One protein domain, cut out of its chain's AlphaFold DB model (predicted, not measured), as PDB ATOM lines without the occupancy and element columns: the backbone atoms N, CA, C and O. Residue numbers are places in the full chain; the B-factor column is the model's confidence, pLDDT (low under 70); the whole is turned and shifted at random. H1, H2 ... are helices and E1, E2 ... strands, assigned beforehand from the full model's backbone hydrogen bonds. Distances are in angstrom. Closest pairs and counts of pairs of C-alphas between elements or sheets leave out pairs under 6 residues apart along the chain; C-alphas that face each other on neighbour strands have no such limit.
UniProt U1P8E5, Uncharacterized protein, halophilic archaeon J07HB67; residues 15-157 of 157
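This is residues 15 to 157 of the 157 residues of an uncharacterized protein of halophilic archaeon J07HB67 (UniProt U1P8E5). Two long strands, E8 and E10, run side by side as a ribbon that folds back on itself into a V; E6 and E5 widen one arm and E9 pairs with the other. A small twisted sheet, the meander E1 to E4 with E7 beside E1, lies toward the open end, and the short helix H1 sits between E4 and the arm with E9. The smaller sheet meets the ribbon's sheet through few close C-alphas. The printed part has 143 residues, in the order E1 to E8, H1, E9, E10; it is mostly strand, and one sheet is mixed in the order E4, E3, E2, E1, E7, the other branched. It is compact, with a radius of gyration of the C-alphas of 16.8 A, yet elongated, spanning 54 by 32 by 28 A.

E1, residues 16 to 18, E2, 23 to 27, E3, 30 to 35, and E4, 38 to 43, form a meander, each strand the antiparallel neighbour of the one before; N 17 and O 24, 2.8 A, N 32 and O 25, 2.8 A, and N 42 and O 31, 2.7 A, are within hydrogen-bond range. E5, residues 46 to 50, and E6, 53 to 61, form an antiparallel hairpin, with N 50 and O 53 at 2.8 A. The closest C-alphas of E2 and E6, Val 27 and Ala 59, are 7.5 A apart. E7, residues 71 to 73, is parallel to E1, with no N and O within hydrogen-bond range. E8, residues 83 to 105, bends by 147 degrees at residue 99. H1, residues 109 to 116, has every O i to N i+4 pair within hydrogen-bond range. Its height over the smaller sheet is 10.0 A; C-alphas 41 and 111, the closest of E4 and H1, are 7.0 A apart. E9, residues 122 to 125, and E10, 134 to 156, form an antiparallel hairpin, with N 136 and O 123 at 2.8 A. E10 bends by 138 degrees at residue 140; E8 is its antiparallel neighbour, N 93 and O 146 at 2.8 A, and on the other side of E10 lie E9 and the parallel E6, N 54 and O 143 at 2.8 A. H1 is on this branched sheet too, at a height of 7.9 A, and runs across the strands, at 77 degrees to E8 on the local plane.

E1 begins at C-alpha 16, (29.272, 14.257, 46.607). E6 is 25.9 A long, E8 30.4 A and H1 10.5 A. E10, 35.5 A, ends at C-alpha 156, (27.062, 30.665, 49.044).

The C-alphas farthest apart, of Pro 77 and Asp 141, are 54.8 A apart. The printed part has no cut, and no link is long. Its mean pLDDT is 74.2; residues 15 to 45, 61 to 87 and 153 to 157 are under 70.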
ATOM      1  N   LEU A  15      25.768  14.910  43.623       58.84
ATOM      2  CA  LEU A  15      26.461  15.796  44.544       58.84
ATOM      3  C   LEU A  15      27.151  14.907  45.564       58.84
ATOM      4  O   LEU A  15      26.478  14.167  46.282       58.84
ATOM      5  N   VAL A  16      28.477  14.981  45.619       62.47
ATOM      6  CA  VAL A  16      29.272  14.257  46.607       62.47
ATOM      7  C   VAL A  16      29.845  15.250  47.607       62.47
ATOM      8  O   VAL A  16      30.652  16.102  47.247       62.47
ATOM      9  N   TYR A  17      29.446  15.112  48.868       58.47
ATOM     10  CA  TYR A  17      30.114  15.745  49.999       58.47
ATOM     11  C   TYR A  17      31.065  14.738  50.637       58.47
ATOM     12  O   TYR A  17      30.670  13.596  50.903       58.47
ATOM     13  N   ARG A  18      32.311  15.150  50.881       58.78
ATOM     14  CA  ARG A  18      33.326  14.316  51.523       58.78
ATOM     15  C   ARG A  18      34.056  15.089  52.622       58.78
ATOM     16  O   ARG A  18      34.575  16.170  52.371       58.78
ATOM     17  N   THR A  19      34.145  14.474  53.796       61.00
ATOM     18  CA  THR A  19      35.155  14.730  54.837       61.00
ATOM     19  C   THR A  19      35.974  13.455  55.055       61.00
ATOM     20  O   THR A  19      35.678  12.428  54.434       61.00
ATOM     21  N   ASP A  20      36.986  13.494  55.922       58.06
ATOM     22  CA  ASP A  20      37.876  12.350  56.183       58.06
ATOM     23  C   ASP A  20      37.104  11.063  56.552       58.06
ATOM     24  O   ASP A  20      37.383   9.981  56.020       58.06
ATOM     25  N   ASP A  21      36.024  11.201  57.331       57.06
ATOM     26  CA  ASP A  21      35.221  10.069  57.813       57.06
ATOM     27  C   ASP A  21      33.874   9.882  57.103       57.06
ATOM     28  O   ASP A  21      33.237   8.839  57.249       57.06
ATOM     29  N   THR A  22      33.395  10.860  56.327       56.28
ATOM     30  CA  THR A  22      32.030  10.825  55.778       56.28
ATOM     31  C   THR A  22      32.000  11.131  54.292       56.28
ATOM     32  O   THR A  22      32.473  12.169  53.850       56.28
ATOM     33  N   ARG A  23      31.349  10.255  53.518       59.00
ATOM     34  CA  ARG A  23      30.945  10.527  52.136       59.00
ATOM     35  C   ARG A  23      29.429  10.418  52.011       59.00
ATOM     36  O   ARG A  23      28.853   9.391  52.373       59.00
ATOM     37  N   VAL A  24      28.800  11.460  51.479       55.88
ATOM     38  CA  VAL A  24      27.378  11.481  51.110       55.88
ATOM     39  C   VAL A  24      27.296  11.786  49.625       55.88
ATOM     40  O   VAL A  24      27.905  12.749  49.176       55.88
ATOM     41  N   ALA A  25      26.571  10.966  48.869       57.69
ATOM     42  CA  ALA A  25      26.357  11.142  47.438       57.69
ATOM     43  C   ALA A  25      24.857  11.157  47.111       57.69
ATOM     44  O   ALA A  25      24.101  10.362  47.670       57.69
ATOM     45  N   THR A  26      24.416  12.017  46.192       60.62
ATOM     46  CA  THR A  26      23.033  12.006  45.682       60.62
ATOM     47  C   THR A  26      22.955  11.389  44.283       60.62
ATOM     48  O   THR A  26      22.995  12.114  43.305       60.62
ATOM     49  N   VAL A  27      22.836  10.075  44.131       55.34
ATOM     50  CA  VAL A  27      22.759   9.449  42.795       55.34
ATOM     51  C   VAL A  27      21.306   9.385  42.328       55.34
ATOM     52  O   VAL A  27      20.486   8.759  42.991       55.34
ATOM     53  N   ALA A  28      20.958  10.017  41.202       54.47
ATOM     54  CA  ALA A  28      19.643   9.867  40.554       54.47
ATOM     55  C   ALA A  28      18.415  10.106  41.468       54.47
ATOM     56  O   ALA A  28      17.334   9.562  41.243       54.47
ATOM     57  N   GLY A  29      18.560  10.933  42.509       53.16
ATOM     58  CA  GLY A  29      17.511  11.233  43.494       53.16
ATOM     59  C   GLY A  29      17.494  10.304  44.714       53.16
ATOM     60  O   GLY A  29      16.756  10.570  45.671       53.16
ATOM     61  N   ALA A  30      18.331   9.266  44.711       54.31
ATOM     62  CA  ALA A  30      18.692   8.504  45.891       54.31
ATOM     63  C   ALA A  30      19.833   9.187  46.645       54.31
ATOM     64  O   ALA A  30      20.748   9.753  46.052       54.31
ATOM     65  N   VAL A  31      19.790   9.122  47.971       59.03
ATOM     66  CA  VAL A  31      20.894   9.579  48.820       59.03
ATOM     67  C   VAL A  31      21.599   8.339  49.326       59.03
ATOM     68  O   VAL A  31      20.970   7.506  49.974       59.03
ATOM     69  N   VAL A  32      22.884   8.209  49.030       53.78
ATOM     70  CA  VAL A  32      23.744   7.116  49.487       53.78
ATOM     71  C   VAL A  32      24.781   7.682  50.446       53.78
ATOM     72  O   VAL A  32      25.415   8.700  50.168       53.78
ATOM     73  N   ARG A  33      24.955   7.024  51.590       53.62
ATOM     74  CA  ARG A  33      25.965   7.367  52.593       53.62
ATOM     75  C   ARG A  33      26.953   6.215  52.702       53.62
ATOM     76  O   ARG A  33      26.529   5.079  52.880       53.62
ATOM     77  N   GLY A  34      28.248   6.503  52.616       50.69
ATOM     78  CA  GLY A  34      29.312   5.509  52.784       50.69
ATOM     79  C   GLY A  34      30.342   5.480  51.651       50.69
ATOM     80  O   GLY A  34      30.342   6.319  50.744       50.69
ATOM     81  N   ARG A  35      31.269   4.524  51.736       48.94
ATOM     82  CA  ARG A  35      32.369   4.321  50.773       48.94
ATOM     83  C   ARG A  35      31.958   3.272  49.717       48.94
ATOM     84  O   ARG A  35      31.044   2.494  49.992       48.94
ATOM     85  N   PRO A  36      32.577   3.235  48.517       47.44
ATOM     86  CA  PRO A  36      32.363   2.140  47.563       47.44
ATOM     87  C   PRO A  36      32.521   0.774  48.251       47.44
ATOM     88  O   PRO A  36      33.447   0.599  49.039       47.44
ATOM     89  N   GLY A  37      31.585  -0.150  48.023       46.53
ATOM     90  CA  GLY A  37      31.536  -1.461  48.690       46.53
ATOM     91  C   GLY A  37      30.881  -1.484  50.082       46.53
ATOM     92  O   GLY A  37      30.514  -2.555  50.547       46.53
ATOM     93  N   VAL A  38      30.675  -0.329  50.734       44.25
ATOM     94  CA  VAL A  38      30.069  -0.217  52.082       44.25
ATOM     95  C   VAL A  38      29.139   1.006  52.159       44.25
ATOM     96  O   VAL A  38      29.264   1.867  53.032       44.25
ATOM     97  N   ALA A  39      28.240   1.148  51.183       51.28
ATOM     98  CA  ALA A  39      27.302   2.268  51.107       51.28
ATOM     99  C   ALA A  39      25.878   1.835  51.475       51.28
ATOM    100  O   ALA A  39      25.404   0.785  51.048       51.28
ATOM    101  N   THR A  40      25.170   2.682  52.220       48.00
ATOM    102  CA  THR A  40      23.755   2.496  52.557       48.00
ATOM    103  C   THR A  40      22.907   3.535  51.835       48.00
ATOM    104  O   THR A  40      23.219   4.729  51.837       48.00
ATOM    105  N   VAL A  41      21.804   3.092  51.234       51.00
ATOM    106  CA  VAL A  41      20.793   3.975  50.645       51.00
ATOM    107  C   VAL A  41      19.952   4.580  51.772       51.00
ATOM    108  O   VAL A  41      19.212   3.874  52.446       51.00
ATOM    109  N   VAL A  42      20.055   5.892  51.968       52.47
ATOM    110  CA  VAL A  42      19.312   6.662  52.982       52.47
ATOM    111  C   VAL A  42      18.000   7.213  52.410       52.47
ATOM    112  O   VAL A  42      17.019   7.379  53.128       52.47
ATOM    113  N   ARG A  43      17.943   7.447  51.092       53.66
ATOM    114  CA  ARG A  43      16.710   7.776  50.360       53.66
ATOM    115  C   ARG A  43      16.661   6.956  49.081       53.66
ATOM    116  O   ARG A  43      17.632   6.972  48.332       53.66
ATOM    117  N   ARG A  44      15.569   6.222  48.852       55.56
ATOM    118  CA  ARG A  44      15.421   5.334  47.686       55.56
ATOM    119  C   ARG A  44      15.298   6.131  46.384       55.56
ATOM    120  O   ARG A  44      14.823   7.266  46.383       55.56
ATOM    121  N   HIS A  45      15.692   5.494  45.282       59.12
ATOM    122  CA  HIS A  45      15.442   5.975  43.925       59.12
ATOM    123  C   HIS A  45      13.938   6.199  43.741       59.12
ATOM    124  O   HIS A  45      13.123   5.426  44.247       59.12
ATOM    125  N   SER A  46      13.552   7.251  43.020       74.62
ATOM    126  CA  SER A  46      12.135   7.591  42.839       74.62
ATOM    127  C   SER A  46      11.500   6.785  41.701       74.62
ATOM    128  O   SER A  46      10.840   7.345  40.835       74.62
ATOM    129  N   VAL A  47      11.700   5.465  41.693       83.75
ATOM    130  CA  VAL A  47      11.001   4.538  40.794       83.75
ATOM    131  C   VAL A  47       9.929   3.829  41.605       83.75
ATOM    132  O   VAL A  47      10.236   3.069  42.520       83.75
ATOM    133  N   ARG A  48       8.658   4.102  41.307       87.69
ATOM    134  CA  ARG A  48       7.543   3.570  42.093       87.69
ATOM    135  C   ARG A  48       6.368   3.174  41.220       87.69
ATOM    136  O   ARG A  48       5.911   3.942  40.372       87.69
ATOM    137  N   ARG A  49       5.813   1.995  41.499       87.56
ATOM    138  CA  ARG A  49       4.509   1.590  40.975       87.56
ATOM    139  C   ARG A  49       3.380   2.273  41.745       87.56
ATOM    140  O   ARG A  49       3.362   2.316  42.971       87.56
ATOM    141  N   THR A  50       2.418   2.776  40.993       87.00
ATOM    142  CA  THR A  50       1.133   3.309  41.460       87.00
ATOM    143  C   THR A  50       0.008   2.603  40.692       87.00
ATOM    144  O   THR A  50       0.297   1.944  39.681       87.00
ATOM    145  N   PRO A  51      -1.260   2.699  41.132       89.75
ATOM    146  CA  PRO A  51      -2.383   2.207  40.338       89.75
ATOM    147  C   PRO A  51      -2.350   2.802  38.920       89.75
ATOM    148  O   PRO A  51      -2.356   4.018  38.743       89.75
ATOM    149  N   GLY A  52      -2.217   1.942  37.906       88.88
ATOM    150  CA  GLY A  52      -2.189   2.324  36.486       88.88
ATOM    151  C   GLY A  52      -0.937   3.058  35.977       88.88
ATOM    152  O   GLY A  52      -0.823   3.270  34.770       88.88
ATOM    153  N   SER A  53       0.021   3.431  36.835       92.75
ATOM    154  CA  SER A  53       1.217   4.176  36.404       92.75
ATOM    155  C   SER A  53       2.516   3.711  37.066       92.75
ATOM    156  O   SER A  53       2.542   3.293  38.225       92.75
ATOM    157  N   LEU A  54       3.618   3.840  36.335       92.62
ATOM    158  CA  LEU A  54       4.980   3.831  36.849       92.62
ATOM    159  C   LEU A  54       5.473   5.280  36.913       92.62
ATOM    160  O   LEU A  54       5.525   5.972  35.896       92.62
ATOM    161  N   VAL A  55       5.840   5.740  38.104       91.94
ATOM    162  CA  VAL A  55       6.481   7.044  38.282       91.94
ATOM    163  C   VAL A  55       7.984   6.824  38.339       91.94
ATOM    164  O   VAL A  55       8.455   6.004  39.124       91.94
ATOM    165  N   VAL A  56       8.718   7.546  37.497       90.50
ATOM    166  CA  VAL A  56      10.180   7.511  37.420       90.50
ATOM    167  C   VAL A  56      10.687   8.930  37.628       90.50
ATOM    168  O   VAL A  56      10.587   9.766  36.735       90.50
ATOM    169  N   GLY A  57      11.180   9.216  38.825       86.88
ATOM    170  CA  GLY A  57      11.812  10.476  39.188       86.88
ATOM    171  C   GLY A  57      13.328  10.346  39.164       86.88
ATOM    172  O   GLY A  57      13.874   9.424  39.771       86.88
ATOM    173  N   VAL A  58      14.000  11.279  38.493       82.25
ATOM    174  CA  VAL A  58      15.463  11.359  38.444       82.25
ATOM    175  C   VAL A  58      15.938  12.760  38.800       82.25
ATOM    176  O   VAL A  58      15.364  13.752  38.353       82.25
ATOM    177  N   ALA A  59      16.991  12.843  39.608       76.81
ATOM    178  CA  ALA A  59      17.697  14.088  39.881       76.81
ATOM    179  C   ALA A  59      18.908  14.210  38.952       76.81
ATOM    180  O   ALA A  59      19.698  13.273  38.861       76.81
ATOM    181  N   ALA A  60      19.044  15.354  38.287       75.50
ATOM    182  CA  ALA A  60      20.191  15.691  37.452       75.50
ATOM    183  C   ALA A  60      20.783  17.027  37.916       75.50
ATOM    184  O   ALA A  60      20.043  17.997  38.100       75.50
ATOM    185  N   LEU A  61      22.102  17.087  38.106       68.44
ATOM    186  CA  LEU A  61      22.797  18.359  38.299       68.44
ATOM    187  C   LEU A  61      22.980  19.032  36.933       68.44
ATOM    188  O   LEU A  61      23.232  18.378  35.923       68.44
ATOM    189  N   GLY A  62      22.781  20.348  36.877       63.31
ATOM    190  CA  GLY A  62      22.863  21.096  35.623       63.31
ATOM    191  C   GLY A  62      21.721  20.771  34.648       63.31
ATOM    192  O   GLY A  62      20.557  20.667  35.037       63.31
ATOM    193  N   ASN A  63      22.038  20.665  33.352       56.41
ATOM    194  CA  ASN A  63      21.044  20.514  32.279       56.41
ATOM    195  C   ASN A  63      20.754  19.052  31.874       56.41
ATOM    196  O   ASN A  63      20.077  18.825  30.870       56.41
ATOM    197  N   GLY A  64      21.272  18.059  32.613       54.34
ATOM    198  CA  GLY A  64      21.006  16.625  32.404       54.34
ATOM    199  C   GLY A  64      21.434  16.061  31.040       54.34
ATOM    200  O   GLY A  64      21.040  14.946  30.691       54.34
ATOM    201  N   SER A  65      22.195  16.838  30.258       53.84
ATOM    202  CA  SER A  65      22.613  16.510  28.886       53.84
ATOM    203  C   SER A  65      24.039  15.948  28.820       53.84
ATOM    204  O   SER A  65      24.420  15.370  27.806       53.84
ATOM    205  N   ARG A  66      24.835  16.117  29.884       54.62
ATOM    206  CA  ARG A  66      26.194  15.580  30.047       54.62
ATOM    207  C   ARG A  66      26.420  15.214  31.510       54.62
ATOM    208  O   ARG A  66      25.846  15.861  32.379       54.62
ATOM    209  N   HIS A  67      27.257  14.208  31.752       52.53
ATOM    210  CA  HIS A  67      27.708  13.832  33.089       52.53
ATOM    211  C   HIS A  67      28.587  14.965  33.649       52.53
ATOM    212  O   HIS A  67      29.663  15.250  33.124       52.53
ATOM    213  N   THR A  68      28.102  15.663  34.667       51.53
ATOM    214  CA  THR A  68      28.790  16.729  35.394       51.53
ATOM    215  C   THR A  68      28.886  16.372  36.876       51.53
ATOM    216  O   THR A  68      28.002  16.640  37.689       51.53
ATOM    217  N   THR A  69      30.015  15.792  37.282       51.41
ATOM    218  CA  THR A  69      30.297  15.629  38.714       51.41
ATOM    219  C   THR A  69      30.626  16.994  39.315       51.41
ATOM    220  O   THR A  69      31.706  17.533  39.093       51.41
ATOM    221  N   THR A  70      29.693  17.560  40.085       55.09
ATOM    222  CA  THR A  70      29.935  18.774  40.877       55.09
ATOM    223  C   THR A  70      30.250  18.359  42.311       55.09
ATOM    224  O   THR A  70      29.373  17.896  43.042       55.09
ATOM    225  N   GLY A  71      31.518  18.479  42.704       52.53
ATOM    226  CA  GLY A  71      31.988  18.183  44.056       52.53
ATOM    227  C   GLY A  71      32.211  19.461  44.856       52.53
ATOM    228  O   GLY A  71      32.767  20.425  44.336       52.53
ATOM    229  N   VAL A  72      31.813  19.458  46.128       55.78
ATOM    230  CA  VAL A  72      32.190  20.503  47.085       55.78
ATOM    231  C   VAL A  72      32.996  19.838  48.194       55.78
ATOM    232  O   VAL A  72      32.477  18.994  48.925       55.78
ATOM    233  N   GLY A  73      34.278  20.189  48.280       48.22
ATOM    234  CA  GLY A  73      35.188  19.748  49.333       48.22
ATOM    235  C   GLY A  73      35.515  20.904  50.273       48.22
ATOM    236  O   GLY A  73      35.714  22.028  49.820       48.22
ATOM    237  N   GLY A  74      35.566  20.634  51.576       50.94
ATOM    238  CA  GLY A  74      36.064  21.569  52.583       50.94
ATOM    239  C   GLY A  74      37.277  20.977  53.289       50.94
ATOM    240  O   GLY A  74      37.312  19.773  53.534       50.94
ATOM    241  N   HIS A  75      38.276  21.800  53.596       46.09
ATOM    242  CA  HIS A  75      39.389  21.456  54.487       46.09
ATOM    243  C   HIS A  75      39.415  22.493  55.615       46.09
ATOM    244  O   HIS A  75      39.301  23.690  55.357       46.09
ATOM    245  N   GLY A  76      39.501  22.044  56.868       46.78
ATOM    246  CA  GLY A  76      39.498  22.914  58.047       46.78
ATOM    247  C   GLY A  76      38.977  22.199  59.296       46.78
ATOM    248  O   GLY A  76      38.411  21.110  59.167       46.78
ATOM    249  N   PRO A  77      39.155  22.776  60.504       48.59
ATOM    250  CA  PRO A  77      38.632  22.185  61.735       48.59
ATOM    251  C   PRO A  77      37.131  21.912  61.580       48.59
ATOM    252  O   PRO A  77      36.466  22.611  60.818       48.59
ATOM    253  N   ALA A  78      36.607  20.917  62.306       50.69
ATOM    254  CA  ALA A  78      35.285  20.268  62.178       50.69
ATOM    255  C   ALA A  78      34.015  21.170  62.185       50.69
ATOM    256  O   ALA A  78      32.903  20.683  62.376       50.69
ATOM    257  N   ARG A  79      34.156  22.488  62.006       48.16
ATOM    258  CA  ARG A  79      33.138  23.536  62.089       48.16
ATOM    259  C   ARG A  79      33.005  24.401  60.827       48.16
ATOM    260  O   ARG A  79      32.228  25.350  60.861       48.16
ATOM    261  N   SER A  80      33.705  24.109  59.728       53.50
ATOM    262  CA  SER A  80      33.499  24.831  58.461       53.50
ATOM    263  C   SER A  80      32.117  24.506  57.879       53.50
ATOM    264  O   SER A  80      31.937  23.521  57.164       53.50
ATOM    265  N   GLN A  81      31.112  25.311  58.226       59.34
ATOM    266  CA  GLN A  81      29.770  25.212  57.660       59.34
ATOM    267  C   GLN A  81      29.795  25.741  56.224       59.34
ATOM    268  O   GLN A  81      29.868  26.946  56.004       59.34
ATOM    269  N   ILE A  82      29.721  24.845  55.242       59.72
ATOM    270  CA  ILE A  82      29.534  25.238  53.845       59.72
ATOM    271  C   ILE A  82      28.036  25.384  53.597       59.72
ATOM    272  O   ILE A  82      27.287  24.406  53.685       59.72
ATOM    273  N   ARG A  83      27.582  26.600  53.279       60.72
ATOM    274  CA  ARG A  83      26.200  26.812  52.849       60.72
ATOM    275  C   ARG A  83      26.076  26.490  51.368       60.72
ATOM    276  O   ARG A  83      26.753  27.060  50.514       60.72
ATOM    277  N   LEU A  84      25.170  25.569  51.074       61.84
ATOM    278  CA  LEU A  84      24.776  25.227  49.719       61.84
ATOM    279  C   LEU A  84      23.378  25.771  49.472       61.84
ATOM    280  O   LEU A  84      22.452  25.504  50.241       61.84
ATOM    281  N   ARG A  85      23.220  26.512  48.381       60.09
ATOM    282  CA  ARG A  85      21.914  26.911  47.868       60.09
ATOM    283  C   ARG A  85      21.621  26.094  46.622       60.09
ATOM    284  O   ARG A  85      22.454  26.010  45.725       60.09
ATOM    285  N   SER A  86      20.426  25.514  46.551       66.19
ATOM    286  CA  SER A  86      19.957  24.848  45.340       66.19
ATOM    287  C   SER A  86      18.667  25.476  44.837       66.19
ATOM    288  O   SER A  86      17.764  25.762  45.620       66.19
ATOM    289  N   ASN A  87      18.589  25.675  43.524       67.06
ATOM    290  CA  ASN A  87      17.349  25.960  42.817       67.06
ATOM    291  C   ASN A  87      16.980  24.727  41.984       67.06
ATOM    292  O   ASN A  87      17.825  24.194  41.262       67.06
ATOM    293  N   VAL A  88      15.737  24.260  42.109       77.81
ATOM    294  CA  VAL A  88      15.268  23.024  41.477       77.81
ATOM    295  C   VAL A  88      14.116  23.333  40.538       77.81
ATOM    296  O   VAL A  88      13.071  23.827  40.957       77.81
ATOM    297  N   SER A  89      14.277  22.965  39.270       77.19
ATOM    298  CA  SER A  89      13.180  22.949  38.303       77.19
ATOM    299  C   SER A  89      12.709  21.521  38.045       77.19
ATOM    300  O   SER A  89      13.460  20.558  38.205       77.19
ATOM    301  N   HIS A  90      11.437  21.385  37.680       83.19
ATOM    302  CA  HIS A  90      10.784  20.096  37.488       83.19
ATOM    303  C   HIS A  90      10.210  20.013  36.082       83.19
ATOM    304  O   HIS A  90       9.477  20.905  35.655       83.19
ATOM    305  N   ARG A  91      10.482  18.912  35.378       87.88
ATOM    306  CA  ARG A  91       9.845  18.619  34.092       87.88
ATOM    307  C   ARG A  91       9.271  17.214  34.093       87.88
ATOM    308  O   ARG A  91      10.015  16.240  34.156       87.88
ATOM    309  N   ALA A  92       7.950  17.118  33.974       91.44
ATOM    310  CA  ALA A  92       7.243  15.850  33.843       91.44
ATOM    311  C   ALA A  92       6.900  15.568  32.375       91.44
ATOM    312  O   ALA A  92       6.381  16.430  31.670       91.44
ATOM    313  N   THR A  93       7.169  14.349  31.916       94.81
ATOM    314  CA  THR A  93       6.731  13.825  30.615       94.81
ATOM    315  C   THR A  93       5.880  12.587  30.850       94.81
ATOM    316  O   THR A  93       6.208  11.765  31.705       94.81
ATOM    317  N   ARG A  94       4.775  12.463  30.114       95.62
ATOM    318  CA  ARG A  94       3.862  11.322  30.209       95.62
ATOM    319  C   ARG A  94       3.998  10.468  28.960       95.62
ATOM    320  O   ARG A  94       3.965  11.005  27.859       95.62
ATOM    321  N   TYR A  95       4.113   9.163  29.150       95.31
ATOM    322  CA  TYR A  95       4.107   8.173  28.080       95.31
ATOM    323  C   TYR A  95       2.868   7.279  28.208       95.31
ATOM    324  O   TYR A  95       2.373   7.084  29.330       95.31
ATOM    325  N   PRO A  96       2.345   6.764  27.082       95.00
ATOM    326  CA  PRO A  96       1.123   5.970  27.071       95.00
ATOM    327  C   PRO A  96       1.281   4.647  27.830       95.00
ATOM    328  O   PRO A  96       2.380   4.247  28.228       95.00
ATOM    329  N   THR A  97       0.153   3.974  28.043       96.25
ATOM    330  CA  THR A  97       0.131   2.622  28.605       96.25
ATOM    331  C   THR A  97       0.887   1.663  27.686       96.25
ATOM    332  O   THR A  97       0.686   1.695  26.475       96.25
ATOM    333  N   GLY A  98       1.745   0.815  28.252       94.44
ATOM    334  CA  GLY A  98       2.461  -0.206  27.491       94.44
ATOM    335  C   GLY A  98       3.420  -1.040  28.337       94.44
ATOM    336  O   GLY A  98       3.372  -1.002  29.572       94.44
ATOM    337  N   GLY A  99       4.281  -1.793  27.650       94.25
ATOM    338  CA  GLY A  99       5.452  -2.452  28.221       94.25
ATOM    339  C   GLY A  99       6.618  -1.473  28.332       94.25
ATOM    340  O   GLY A  99       7.004  -0.832  27.356       94.25
ATOM    341  N   TRP A 100       7.167  -1.341  29.536       94.31
ATOM    342  CA  TRP A 100       8.244  -0.405  29.831       94.31
ATOM    343  C   TRP A 100       9.330  -1.071  30.653       94.31
ATOM    344  O   TRP A 100       9.062  -1.847  31.567       94.31
ATOM    345  N   GLN A 101      10.569  -0.687  30.383       94.94
ATOM    346  CA  GLN A 101      11.710  -1.041  31.209       94.94
ATOM    347  C   GLN A 101      12.457   0.222  31.643       94.94
ATOM    348  O   GLN A 101      12.592   1.188  30.878       94.94
ATOM    349  N   VAL A 102      12.944   0.211  32.879       93.00
ATOM    350  CA  VAL A 102      13.821   1.244  33.439       93.00
ATOM    351  C   VAL A 102      15.178   0.609  33.684       93.00
ATOM    352  O   VAL A 102      15.260  -0.360  34.429       93.00
ATOM    353  N   ALA A 103      16.213   1.158  33.051       92.94
ATOM    354  CA  ALA A 103      17.604   0.770  33.242       92.94
ATOM    355  C   ALA A 103      18.328   1.869  34.033       92.94
ATOM    356  O   ALA A 103      18.216   3.047  33.684       92.94
ATOM    357  N   VAL A 104      19.022   1.489  35.104       88.81
ATOM    358  CA  VAL A 104      19.839   2.381  35.936       88.81
ATOM    359  C   VAL A 104      21.273   1.862  35.942       88.81
ATOM    360  O   VAL A 104      21.576   0.885  36.627       88.81
ATOM    361  N   GLU A 105      22.127   2.522  35.171       89.19
ATOM    362  CA  GLU A 105      23.572   2.291  35.068       89.19
ATOM    363  C   GLU A 105      24.275   2.757  36.340       89.19
ATOM    364  O   GLU A 105      24.056   3.879  36.807       89.19
ATOM    365  N   THR A 106      25.059   1.883  36.970       84.06
ATOM    366  CA  THR A 106      25.711   2.226  38.234       84.06
ATOM    367  C   THR A 106      26.881   1.309  38.572       84.06
ATOM    368  O   THR A 106      26.827   0.096  38.396       84.06
ATOM    369  N   ALA A 107      27.907   1.876  39.212       84.00
ATOM    370  CA  ALA A 107      28.975   1.109  39.854       84.00
ATOM    371  C   ALA A 107      28.532   0.418  41.167       84.00
ATOM    372  O   ALA A 107      29.317  -0.293  41.788       84.00
ATOM    373  N   THR A 108      27.292   0.633  41.629       80.62
ATOM    374  CA  THR A 108      26.728   0.002  42.841       80.62
ATOM    375  C   THR A 108      25.425  -0.760  42.543       80.62
ATOM    376  O   THR A 108      24.363  -0.397  43.063       80.62
ATOM    377  N   PRO A 109      25.460  -1.808  41.699       87.69
ATOM    378  CA  PRO A 109      24.253  -2.461  41.191       87.69
ATOM    379  C   PRO A 109      23.433  -3.183  42.269       87.69
ATOM    380  O   PRO A 109      22.208  -3.217  42.172       87.69
ATOM    381  N   ASP A 110      24.056  -3.720  43.324       85.06
ATOM    382  CA  ASP A 110      23.333  -4.423  44.399       85.06
ATOM    383  C   ASP A 110      22.370  -3.493  45.152       85.06
ATOM    384  O   ASP A 110      21.208  -3.832  45.383       85.06
ATOM    385  N   ALA A 111      22.823  -2.277  45.470       78.88
ATOM    386  CA  ALA A 111      22.018  -1.284  46.176       78.88
ATOM    387  C   ALA A 111      20.817  -0.814  45.338       78.88
ATOM    388  O   ALA A 111      19.717  -0.609  45.860       78.88
ATOM    389  N   VAL A 112      21.018  -0.656  44.026       83.31
ATOM    390  CA  VAL A 112      19.944  -0.278  43.103       83.31
ATOM    391  C   VAL A 112      18.947  -1.421  42.939       83.31
ATOM    392  O   VAL A 112      17.746  -1.178  43.070       83.31
ATOM    393  N   ALA A 113      19.420  -2.656  42.751       87.56
ATOM    394  CA  ALA A 113      18.578  -3.847  42.660       87.56
ATOM    395  C   ALA A 113      17.673  -4.000  43.891       87.56
ATOM    396  O   ALA A 113      16.455  -4.072  43.741       87.56
ATOM    397  N   ALA A 114      18.233  -3.902  45.101       85.12
ATOM    398  CA  ALA A 114      17.459  -3.956  46.343       85.12
ATOM    399  C   ALA A 114      16.394  -2.843  46.445       85.12
ATOM    400  O   ALA A 114      15.333  -3.027  47.042       85.12
ATOM    401  N   SER A 115      16.649  -1.667  45.858       80.56
ATOM    402  CA  SER A 115      15.666  -0.577  45.842       80.56
ATOM    403  C   SER A 115      14.520  -0.813  44.849       80.56
ATOM    404  O   SER A 115      13.391  -0.394  45.121       80.56
ATOM    405  N   LEU A 116      14.803  -1.499  43.736       86.75
ATOM    406  CA  LEU A 116      13.865  -1.774  42.647       86.75
ATOM    407  C   LEU A 116      13.091  -3.086  42.814       86.75
ATOM    408  O   LEU A 116      12.078  -3.255  42.148       86.75
ATOM    409  N   ASP A 117      13.493  -3.958  43.736       84.62
ATOM    410  CA  ASP A 117      12.823  -5.238  44.012       84.62
ATOM    411  C   ASP A 117      11.310  -5.076  44.291       84.62
ATOM    412  O   ASP A 117      10.466  -5.829  43.818       84.62
ATOM    413  N   THR A 118      10.928  -3.972  44.944       84.06
ATOM    414  CA  THR A 118       9.513  -3.624  45.206       84.06
ATOM    415  C   THR A 118       8.714  -3.181  43.968       84.06
ATOM    416  O   THR A 118       7.494  -3.015  44.031       84.06
ATOM    417  N   VAL A 119       9.384  -2.940  42.841       88.31
ATOM    418  CA  VAL A 119       8.783  -2.527  41.563       88.31
ATOM    419  C   VAL A 119       8.509  -3.752  40.691       88.31
ATOM    420  O   VAL A 119       7.477  -3.800  40.019       88.31
ATOM    421  N   GLY A 120       9.398  -4.739  40.702       88.06
ATOM    422  CA  GLY A 120       9.277  -5.971  39.935       88.06
ATOM    423  C   GLY A 120      10.624  -6.668  39.785       88.06
ATOM    424  O   GLY A 120      11.627  -6.211  40.325       88.06
ATOM    425  N   ASN A 121      10.641  -7.748  39.005       91.31
ATOM    426  CA  ASN A 121      11.853  -8.531  38.783       91.31
ATOM    427  C   ASN A 121      12.947  -7.674  38.143       91.31
ATOM    428  O   ASN A 121      12.722  -7.010  37.123       91.31
ATOM    429  N   VAL A 122      14.128  -7.723  38.752       94.38
ATOM    430  CA  VAL A 122      15.315  -7.001  38.308       94.38
ATOM    431  C   VAL A 122      16.272  -7.936  37.578       94.38
ATOM    432  O   VAL A 122      16.448  -9.091  37.958       94.38
ATOM    433  N   SER A 123      16.926  -7.423  36.545       95.19
ATOM    434  CA  SER A 123      18.050  -8.074  35.873       95.19
ATOM    435  C   SER A 123      19.224  -7.106  35.746       95.19
ATOM    436  O   SER A 123      19.104  -5.919  36.060       95.19
ATOM    437  N   ARG A 124      20.384  -7.614  35.326       95.56
ATOM    438  CA  ARG A 124      21.573  -6.804  35.043       95.56
ATOM    439  C   ARG A 124      21.947  -6.944  33.586       95.56
ATOM    440  O   ARG A 124      21.849  -8.036  33.032       95.56
ATOM    441  N   ARG A 125      22.371  -5.839  32.989       95.31
ATOM    442  CA  ARG A 125      22.848  -5.798  31.613       95.31
ATOM    443  C   ARG A 125      23.795  -4.626  31.440       95.31
ATOM    444  O   ARG A 125      23.481  -3.533  31.897       95.31
ATOM    445  N   ASP A 126      24.909  -4.863  30.775       94.25
ATOM    446  CA  ASP A 126      25.736  -3.806  30.207       94.25
ATOM    447  C   ASP A 126      25.170  -3.455  28.816       94.25
ATOM    448  O   ASP A 126      24.770  -4.351  28.062       94.25
ATOM    449  N   PHE A 127      24.987  -2.164  28.539       90.06
ATOM    450  CA  PHE A 127      24.373  -1.684  27.297       90.06
ATOM    451  C   PHE A 127      25.380  -1.077  26.323       90.06
ATOM    452  O   PHE A 127      25.051  -0.988  25.139       90.06
ATOM    453  N   ASP A 128      26.538  -0.635  26.804       90.75
ATOM    454  CA  ASP A 128      27.567   0.055  26.024       90.75
ATOM    455  C   ASP A 128      28.961  -0.577  26.154       90.75
ATOM    456  O   ASP A 128      29.916  -0.054  25.579       90.75
ATOM    457  N   ASP A 129      29.048  -1.738  26.809       92.06
ATOM    458  CA  ASP A 129      30.254  -2.554  26.959       92.06
ATOM    459  C   ASP A 129      31.395  -1.797  27.670       92.06
ATOM    460  O   ASP A 129      32.579  -2.071  27.450       92.06
ATOM    461  N   ASP A 130      31.047  -0.838  28.538       91.44
ATOM    462  CA  ASP A 130      32.002  -0.040  29.315       91.44
ATOM    463  C   ASP A 130      32.394  -0.694  30.658       91.44
ATOM    464  O   ASP A 130      33.284  -0.209  31.368       91.44
ATOM    465  N   GLY A 131      31.769  -1.829  30.994       92.50
ATOM    466  CA  GLY A 131      31.991  -2.585  32.222       92.50
ATOM    467  C   GLY A 131      31.155  -2.109  33.416       92.50
ATOM    468  O   GLY A 131      31.253  -2.703  34.498       92.50
ATOM    469  N   VAL A 132      30.327  -1.071  33.262       90.56
ATOM    470  CA  VAL A 132      29.405  -0.565  34.282       90.56
ATOM    471  C   VAL A 132      27.997  -1.107  34.011       90.56
ATOM    472  O   VAL A 132      27.297  -0.666  33.104       90.56
ATOM    473  N   PRO A 133      27.487  -2.042  34.831       93.31
ATOM    474  CA  PRO A 133      26.195  -2.643  34.554       93.31
ATOM    475  C   PRO A 133      25.039  -1.674  34.824       93.31
ATOM    476  O   PRO A 133      25.027  -0.897  35.784       93.31
ATOM    477  N   SER A 134      23.975  -1.837  34.047       92.88
ATOM    478  CA  SER A 134      22.649  -1.322  34.356       92.88
ATOM    479  C   SER A 134      21.799  -2.353  35.087       92.88
ATOM    480  O   SER A 134      21.702  -3.512  34.680       92.88
ATOM    481  N   VAL A 135      21.106  -1.915  36.139       94.06
ATOM    482  CA  VAL A 135      20.002  -2.671  36.744       94.06
ATOM    483  C   VAL A 135      18.722  -2.345  35.988       94.06
ATOM    484  O   VAL A 135      18.331  -1.181  35.898       94.06
ATOM    485  N   VAL A 136      18.066  -3.368  35.454       95.00
ATOM    486  CA  VAL A 136      16.873  -3.235  34.616       95.00
ATOM    487  C   VAL A 136      15.665  -3.782  35.358       95.00
ATOM    488  O   VAL A 136      15.696  -4.912  35.831       95.00
ATOM    489  N   VAL A 137      14.582  -3.008  35.429       94.31
ATOM    490  CA  VAL A 137      13.281  -3.468  35.936       94.31
ATOM    491  C   VAL A 137      12.196  -3.273  34.886       94.31
ATOM    492  O   VAL A 137      12.087  -2.204  34.279       94.31
ATOM    493  N   GLY A 138      11.395  -4.314  34.666       92.38
ATOM    494  CA  GLY A 138      10.287  -4.315  33.711       92.38
ATOM    495  C   GLY A 138       8.923  -4.088  34.365       92.38
ATOM    496  O   GLY A 138       8.634  -4.580  35.457       92.38
ATOM    497  N   VAL A 139       8.042  -3.369  33.673       90.25
ATOM    498  CA  VAL A 139       6.618  -3.260  33.999       90.25
ATOM    499  C   VAL A 139       5.775  -3.386  32.735       90.25
ATOM    500  O   VAL A 139       6.169  -2.931  31.665       90.25
ATOM    501  N   THR A 140       4.595  -3.976  32.863       93.19
ATOM    502  CA  THR A 140       3.620  -4.117  31.778       93.19
ATOM    503  C   THR A 140       2.314  -3.445  32.163       93.19
ATOM    504  O   THR A 140       2.024  -3.291  33.353       93.19
ATOM    505  N   ASP A 141       1.549  -3.026  31.155       93.56
ATOM    506  CA  ASP A 141       0.247  -2.374  31.318       93.56
ATOM    507  C   ASP A 141       0.296  -1.173  32.283       93.56
ATOM    508  O   ASP A 141      -0.444  -1.058  33.264       93.56
ATOM    509  N   ARG A 142       1.265  -0.274  32.055       94.25
ATOM    510  CA  ARG A 142       1.413   0.963  32.838       94.25
ATOM    511  C   ARG A 142       1.666   2.162  31.949       94.25
ATOM    512  O   ARG A 142       2.433   2.081  30.994       94.25
ATOM    513  N   ARG A 143       1.079   3.301  32.322       95.50
ATOM    514  CA  ARG A 143       1.537   4.622  31.867       95.50
ATOM    515  C   ARG A 143       2.847   4.963  32.563       95.50
ATOM    516  O   ARG A 143       3.033   4.579  33.716       95.50
ATOM    517  N   VAL A 144       3.721   5.735  31.923       94.62
ATOM    518  CA  VAL A 144       4.936   6.239  32.587       94.62
ATOM    519  C   VAL A 144       4.831   7.738  32.809       94.62
ATOM    520  O   VAL A 144       4.590   8.494  31.872       94.62
ATOM    521  N   VAL A 145       5.051   8.171  34.049       94.06
ATOM    522  CA  VAL A 145       5.271   9.579  34.393       94.06
ATOM    523  C   VAL A 145       6.745   9.742  34.725       94.06
ATOM    524  O   VAL A 145       7.206   9.316  35.782       94.06
ATOM    525  N   PHE A 146       7.489  10.337  33.800       91.44
ATOM    526  CA  PHE A 146       8.922  10.555  33.931       91.44
ATOM    527  C   PHE A 146       9.186  11.993  34.378       91.44
ATOM    528  O   PHE A 146       8.874  12.933  33.643       91.44
ATOM    529  N   VAL A 147       9.735  12.169  35.576       89.19
ATOM    530  CA  VAL A 147       9.993  13.470  36.196       89.19
ATOM    531  C   VAL A 147      11.494  13.693  36.293       89.19
ATOM    532  O   VAL A 147      12.205  12.921  36.931       89.19
ATOM    533  N   VAL A 148      11.976  14.768  35.678       85.75
ATOM    534  CA  VAL A 148      13.354  15.234  35.844       85.75
ATOM    535  C   VAL A 148      13.357  16.394  36.827       85.75
ATOM    536  O   VAL A 148      12.665  17.391  36.607       85.75
ATOM    537  N   HIS A 149      14.137  16.251  37.893       82.12
ATOM    538  CA  HIS A 149      14.485  17.312  38.828       82.12
ATOM    539  C   HIS A 149      15.842  17.877  38.401       82.12
ATOM    540  O   HIS A 149      16.866  17.227  38.603       82.12
ATOM    541  N   SER A 150      15.857  19.053  37.779       79.69
ATOM    542  CA  SER A 150      17.096  19.723  37.380       79.69
ATOM    543  C   SER A 150      17.551  20.638  38.506       79.69
ATOM    544  O   SER A 150      16.891  21.638  38.804       79.69
ATOM    545  N   LEU A 151      18.661  20.270  39.143       74.81
ATOM    546  CA  LEU A 151      19.255  20.999  40.253       74.81
ATOM    547  C   LEU A 151      20.348  21.932  39.739       74.81
ATOM    548  O   LEU A 151      21.320  21.503  39.117       74.81
ATOM    549  N   ARG A 152      20.224  23.212  40.078       72.12
ATOM    550  CA  ARG A 152      21.315  24.179  40.016       72.12
ATOM    551  C   ARG A 152      21.835  24.374  41.430       72.12
ATOM    552  O   ARG A 152      21.066  24.764  42.306       72.12
ATOM    553  N   LEU A 153      23.102  24.057  41.654       68.62
ATOM    554  CA  LEU A 153      23.750  24.176  42.955       68.62
ATOM    555  C   LEU A 153      24.731  25.345  42.935       68.62
ATOM    556  O   LEU A 153      25.503  25.488  41.992       68.62
ATOM    557  N   GLU A 154      24.708  26.152  43.986       62.00
ATOM    558  CA  GLU A 154      25.640  27.252  44.205       62.00
ATOM    559  C   GLU A 154      26.189  27.147  45.630       62.00
ATOM    560  O   GLU A 154      25.440  26.912  46.586       62.00
ATOM    561  N   VAL A 155      27.502  27.315  45.777       63.53
ATOM    562  CA  VAL A 155      28.109  27.562  47.086       63.53
ATOM    563  C   VAL A 155      27.858  29.026  47.411       63.53
ATOM    564  O   VAL A 155      28.147  29.893  46.588       63.53
ATOM    565  N   VAL A 156      27.298  29.296  48.584       61.16
ATOM    566  CA  VAL A 156      27.062  30.665  49.044       61.16
ATOM    567  C   VAL A 156      27.898  30.920  50.291       61.16
ATOM    568  O   VAL A 156      27.926  30.096  51.203       61.16
ATOM    569  N   THR A 157      28.618  32.037  50.277       57.94
ATOM    570  CA  THR A 157      29.384  32.572  51.409       57.94
ATOM    571  C   THR A 157      28.495  33.425  52.291       57.94
ATOM    572  O   THR A 157      27.765  34.262  51.714       57.94
TER     573      THR A 157